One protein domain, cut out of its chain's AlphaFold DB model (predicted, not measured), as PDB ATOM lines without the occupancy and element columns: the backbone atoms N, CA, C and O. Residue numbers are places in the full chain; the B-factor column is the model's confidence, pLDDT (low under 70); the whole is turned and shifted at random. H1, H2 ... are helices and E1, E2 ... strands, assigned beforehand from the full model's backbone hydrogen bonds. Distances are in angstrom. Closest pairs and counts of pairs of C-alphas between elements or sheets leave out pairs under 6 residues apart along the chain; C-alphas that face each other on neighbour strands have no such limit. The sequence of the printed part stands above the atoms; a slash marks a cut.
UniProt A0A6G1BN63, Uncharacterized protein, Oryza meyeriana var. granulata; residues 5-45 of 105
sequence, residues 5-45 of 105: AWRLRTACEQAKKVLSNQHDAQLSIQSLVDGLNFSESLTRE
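This is residues 5 to 45 of the 105 residues of an uncharacterized protein of Oryza meyeriana var. granulata (UniProt A0A6G1BN63). A long two-stranded hairpin, E1 and E2, has one helix, H1, packed lengthwise over it, mainly on E1; the chain folds back after H1 and again after E1. The printed part has 41 residues, with one named helix and two named strands in the order H1, E1, E2; the sheet E1 - E2 is antiparallel and the class mixed. It is only just compact, close to loose, with a radius of gyration of the C-alphas of 10.6 A, and only just a rod, spanning 32 by 16 by 12 A.

H1, residues 5 to 19, begins at C-alpha 5 (18.857, -43.191, -21.856) and is 20.7 A long. E1, residues 24 to 33, is 24.2 A long and bends by 74 degrees at residue 30. E2, residues 36 to 43, is 23.0 A long and ends at C-alpha 43 (38.135, -40.451, -13.091).

The closest C-alphas of H1 and E1 are those of Ala 15 and Ala 25, 5.5 A apart. Those of H1 and E2 are Leu 19 and Thr 43, 7.4 A. The hairpin E1 and E2 is antiparallel at 163 degrees, with N 27 and O 40 within hydrogen-bond range at 2.8 A. In H1 every O i to N i+4 pair is within hydrogen-bond range.

The C-alphas farthest apart, of Asn 21 and Asp 34, are 33.1 A apart. The printed part has no cut, both links are tight, and no printed residue is under 70 in pLDDT.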
ATOM      1  N   ALA A   5      18.186 -42.185 -22.672       87.94
ATOM      2  CA  ALA A   5      18.857 -43.191 -21.856       87.94
ATOM      3  C   ALA A   5      19.843 -44.061 -22.658       87.94
ATOM      4  O   ALA A   5      20.896 -44.423 -22.138       87.94
ATOM      5  N   TRP A   6      19.546 -44.374 -23.926       91.12
ATOM      6  CA  TRP A   6      20.468 -45.123 -24.790       91.12
ATOM      7  C   TRP A   6      21.754 -44.326 -25.031       91.12
ATOM      8  O   TRP A   6      22.843 -44.863 -24.874       91.12
ATOM      9  N   ARG A   7      21.628 -43.028 -25.333       92.06
ATOM     10  CA  ARG A   7      22.768 -42.151 -25.648       92.06
ATOM     11  C   ARG A   7      23.698 -42.016 -24.447       92.06
ATOM     12  O   ARG A   7      24.911 -42.136 -24.595       92.06
ATOM     13  N   LEU A   8      23.113 -41.833 -23.262       93.56
ATOM     14  CA  LEU A   8      23.853 -41.821 -22.004       93.56
ATOM     15  C   LEU A   8      24.542 -43.162 -21.748       93.56
ATOM     16  O   LEU A   8      25.735 -43.189 -21.462       93.56
ATOM     17  N   ARG A   9      23.831 -44.281 -21.919       94.12
ATOM     18  CA  ARG A   9      24.403 -45.618 -21.730       94.12
ATOM     19  C   ARG A   9      25.590 -45.879 -22.658       94.12
ATOM     20  O   ARG A   9      26.602 -46.390 -22.191       94.12
ATOM     21  N   THR A  10      25.494 -45.508 -23.934       94.44
ATOM     22  CA  THR A  10      26.592 -45.647 -24.903       94.44
ATOM     23  C   THR A  10      27.793 -44.785 -24.517       94.44
ATOM     24  O   THR A  10      28.924 -45.265 -24.566       94.44
ATOM     25  N   ALA A  11      27.565 -43.543 -24.078       95.12
ATOM     26  CA  ALA A  11      28.637 -42.672 -23.601       95.12
ATOM     27  C   ALA A  11      29.325 -43.244 -22.349       95.12
ATOM     28  O   ALA A  11      30.552 -43.282 -22.292       95.12
ATOM     29  N   CYS A  12      28.556 -43.770 -21.390       95.44
ATOM     30  CA  CYS A  12      29.099 -44.436 -20.205       95.44
ATOM     31  C   CYS A  12      29.880 -45.711 -20.555       95.44
ATOM     32  O   CYS A  12      30.930 -45.970 -19.971       95.44
ATOM     33  N   GLU A  13      29.407 -46.513 -21.515       95.50
ATOM     34  CA  GLU A  13      30.143 -47.692 -21.983       95.50
ATOM     35  C   GLU A  13      31.484 -47.295 -22.611       95.50
ATOM     36  O   GLU A  13      32.507 -47.925 -22.331       95.50
ATOM     37  N   GLN A  14      31.493 -46.236 -23.423       95.06
ATOM     38  CA  GLN A  14      32.715 -45.718 -24.025       95.06
ATOM     39  C   GLN A  14      33.673 -45.177 -22.960       95.06
ATOM     40  O   GLN A  14      34.849 -45.532 -22.977       95.06
ATOM     41  N   ALA A  15      33.172 -44.402 -21.996       96.69
ATOM     42  CA  ALA A  15      33.966 -43.917 -20.873       96.69
ATOM     43  C   ALA A  15      34.576 -45.076 -20.077       96.69
ATOM     44  O   ALA A  15      35.768 -45.062 -19.799       96.69
ATOM     45  N   LYS A  16      33.811 -46.142 -19.804       96.25
ATOM     46  CA  LYS A  16      34.328 -47.354 -19.150       96.25
ATOM     47  C   LYS A  16      35.495 -47.974 -19.928       96.25
ATOM     48  O   LYS A  16      36.506 -48.321 -19.327       96.25
ATOM     49  N   LYS A  17      35.374 -48.113 -21.256       96.19
ATOM     50  CA  LYS A  17      36.451 -48.652 -22.115       96.19
ATOM     51  C   LYS A  17      37.700 -47.768 -22.091       96.19
ATOM     52  O   LYS A  17      38.814 -48.288 -22.105       96.19
ATOM     53  N   VAL A  18      37.519 -46.448 -22.052       97.00
ATOM     54  CA  VAL A  18      38.620 -45.489 -21.914       97.00
ATOM     55  C   VAL A  18      39.289 -45.649 -20.550       97.00
ATOM     56  O   VAL A  18      40.500 -45.835 -20.502       97.00
ATOM     57  N   LEU A  19      38.515 -45.708 -19.464       97.50
ATOM     58  CA  LEU A  19      39.018 -45.856 -18.093       97.50
ATOM     59  C   LEU A  19      39.743 -47.184 -17.830       97.50
ATOM     60  O   LEU A  19      40.596 -47.253 -16.942       97.50
ATOM     61  N   SER A  20      39.471 -48.226 -18.625       96.31
ATOM     62  CA  SER A  20      40.276 -49.453 -18.622       96.31
ATOM     63  C   SER A  20      41.738 -49.217 -19.021       96.31
ATOM     64  O   SER A  20      42.594 -50.002 -18.634       96.31
ATOM     65  N   ASN A  21      42.035 -48.147 -19.766       95.00
ATOM     66  CA  ASN A  21      43.379 -47.833 -20.266       95.00
ATOM     67  C   ASN A  21      43.921 -46.492 -19.736       95.00
ATOM     68  O   ASN A  21      45.125 -46.346 -19.547       95.00
ATOM     69  N   GLN A  22      43.051 -45.519 -19.460       96.56
ATOM     70  CA  GLN A  22      43.379 -44.151 -19.034       96.56
ATOM     71  C   GLN A  22      42.838 -43.857 -17.627       96.56
ATOM     72  O   GLN A  22      41.954 -44.567 -17.144       96.56
ATOM     73  N   HIS A  23      43.396 -42.855 -16.946       96.88
ATOM     74  CA  HIS A  23      42.985 -42.482 -15.585       96.88
ATOM     75  C   HIS A  23      41.731 -41.604 -15.551       96.88
ATOM     76  O   HIS A  23      41.048 -41.555 -14.532       96.88
ATOM     77  N   ASP A  24      41.394 -40.953 -16.656       97.00
ATOM     78  CA  ASP A  24      40.233 -40.087 -16.792       97.00
ATOM     79  C   ASP A  24      39.535 -40.312 -18.138       97.00
ATOM     80  O   ASP A  24      40.107 -40.860 -19.083       97.00
ATOM     81  N   ALA A  25      38.258 -39.945 -18.201       97.50
ATOM     82  CA  ALA A  25      37.457 -39.974 -19.413       97.50
ATOM     83  C   ALA A  25      36.463 -38.808 -19.422       97.50
ATOM     84  O   ALA A  25      35.754 -38.574 -18.442       97.50
ATOM     85  N   GLN A  26      36.357 -38.123 -20.559       96.06
ATOM     86  CA  GLN A  26      35.349 -37.088 -20.776       96.06
ATOM     87  C   GLN A  26      34.082 -37.699 -21.391       96.06
ATOM     88  O   GLN A  26      34.125 -38.315 -22.457       96.06
ATOM     89  N   LEU A  27      32.936 -37.496 -20.743       94.50
ATOM     90  CA  LEU A  27      31.619 -37.828 -21.274       94.50
ATOM     91  C   LEU A  27      30.992 -36.563 -21.843       94.50
ATOM     92  O   LEU A  27      30.664 -35.659 -21.085       94.50
ATOM     93  N   SER A  28      30.774 -36.511 -23.156       92.50
ATOM     94  CA  SER A  28      30.097 -35.382 -23.805       92.50
ATOM     95  C   SER A  28      28.955 -35.874 -24.690       92.50
ATOM     96  O   SER A  28      29.155 -36.686 -25.592       92.50
ATOM     97  N   ILE A  29      27.742 -35.382 -24.436       93.31
ATOM     98  CA  ILE A  29      26.523 -35.766 -25.153       93.31
ATOM     99  C   ILE A  29      25.742 -34.506 -25.509       93.31
ATOM    100  O   ILE A  29      25.335 -33.745 -24.636       93.31
ATOM    101  N   GLN A  30      25.491 -34.289 -26.795       90.69
ATOM    102  CA  GLN A  30      24.720 -33.130 -27.248       90.69
ATOM    103  C   GLN A  30      23.223 -33.315 -26.995       90.69
ATOM    104  O   GLN A  30      22.712 -34.410 -27.206       90.69
ATOM    105  N   SER A  31      22.497 -32.267 -26.610       89.62
ATOM    106  CA  SER A  31      21.030 -32.290 -26.477       89.62
ATOM    107  C   SER A  31      20.492 -33.542 -25.767       89.62
ATOM    108  O   SER A  31      19.707 -34.302 -26.338       89.62
ATOM    109  N   LEU A  32      20.992 -33.815 -24.560       88.44
ATOM    110  CA  LEU A  32      20.628 -34.986 -23.764       88.44
ATOM    111  C   LEU A  32      19.226 -34.852 -23.154       88.44
ATOM    112  O   LEU A  32      18.473 -35.820 -23.181       88.44
ATOM    113  N   VAL A  33      18.871 -33.679 -22.623       88.94
ATOM    114  CA  VAL A  33      17.542 -33.379 -22.059       88.94
ATOM    115  C   VAL A  33      17.127 -31.988 -22.523       88.94
ATOM    116  O   VAL A  33      17.901 -31.050 -22.368       88.94
ATOM    117  N   ASP A  34      15.952 -31.868 -23.141       87.06
ATOM    118  CA  ASP A  34      15.360 -30.593 -23.582       87.06
ATOM    119  C   ASP A  34      16.314 -29.685 -24.385       87.06
ATOM    120  O   ASP A  34      16.305 -28.463 -24.273       87.06
ATOM    121  N   GLY A  35      17.177 -30.297 -25.203       84.69
ATOM    122  CA  GLY A  35      18.158 -29.585 -26.025       84.69
ATOM    123  C   GLY A  35      19.472 -29.237 -25.319       84.69
ATOM    124  O   GLY A  35      20.427 -28.871 -26.004       84.69
ATOM    125  N   LEU A  36      19.584 -29.435 -24.002       88.94
ATOM    126  CA  LEU A  36      20.792 -29.149 -23.222       88.94
ATOM    127  C   LEU A  36      21.899 -30.179 -23.461       88.94
ATOM    128  O   LEU A  36      21.663 -31.388 -23.462       88.94
ATOM    129  N   ASN A  37      23.128 -29.696 -23.626       91.62
ATOM    130  CA  ASN A  37      24.310 -30.547 -23.723       91.62
ATOM    131  C   ASN A  37      24.736 -31.029 -22.330       91.62
ATOM    132  O   ASN A  37      24.668 -30.284 -21.359       91.62
ATOM    133  N   PHE A  38      25.218 -32.264 -22.259       92.94
ATOM    134  CA  PHE A  38      25.831 -32.855 -21.078       92.94
ATOM    135  C   PHE A  38      27.336 -32.978 -21.306       92.94
ATOM    136  O   PHE A  38      27.753 -33.465 -22.362       92.94
ATOM    137  N   SER A  39      28.149 -32.543 -20.345       94.06
ATOM    138  CA  SER A  39      29.599 -32.705 -20.401       94.06
ATOM    139  C   SER A  39      30.172 -32.849 -18.999       94.06
ATOM    140  O   SER A  39      30.112 -31.900 -18.231       94.06
ATOM    141  N   GLU A  40      30.748 -34.006 -18.688       94.25
ATOM    142  CA  GLU A  40      31.317 -34.313 -17.372       94.25
ATOM    143  C   GLU A  40      32.590 -35.149 -17.512       94.25
ATOM    144  O   GLU A  40      32.709 -35.966 -18.427       94.25
ATOM    145  N   SER A  41      33.536 -34.965 -16.593       95.69
ATOM    146  CA  SER A  41      34.739 -35.795 -16.493       95.69
ATOM    147  C   SER A  41      34.548 -36.879 -15.436       95.69
ATOM    148  O   SER A  41      34.114 -36.587 -14.322       95.69
ATOM    149  N   LEU A  42      34.925 -38.115 -15.746       97.50
ATOM    150  CA  LEU A  42      34.935 -39.230 -14.804       97.50
ATOM    151  C   LEU A  42      36.365 -39.734 -14.633       97.50
ATOM    152  O   LEU A  42      37.021 -40.056 -15.620       97.50
ATOM    153  N   THR A  43      36.837 -39.835 -13.392       98.06
ATOM    154  CA  THR A  43      38.135 -40.451 -13.091       98.06
ATOM    155  C   THR A  43      37.985 -41.944 -12.819       98.06
ATOM    156  O   THR A  43      36.907 -42.423 -12.441       98.06
ATOM    157  N   ARG A  44      39.076 -42.692 -12.983       97.56
ATOM    158  CA  ARG A  44      39.132 -44.125 -12.688       97.56
ATOM    159  C   ARG A  44      38.835 -44.381 -11.219       97.56
ATOM    160  O   ARG A  44      38.052 -45.271 -10.922       97.56
ATOM    161  N   GLU A  45      39.376 -43.568 -10.317       97.44
ATOM    162  CA  GLU A  45      39.155 -43.701  -8.875       97.44
ATOM    163  C   GLU A  45      37.666 -43.562  -8.544       97.44
ATOM    164  O   GLU A  45      37.116 -44.369  -7.795       97.44
TER     165      GLU A  45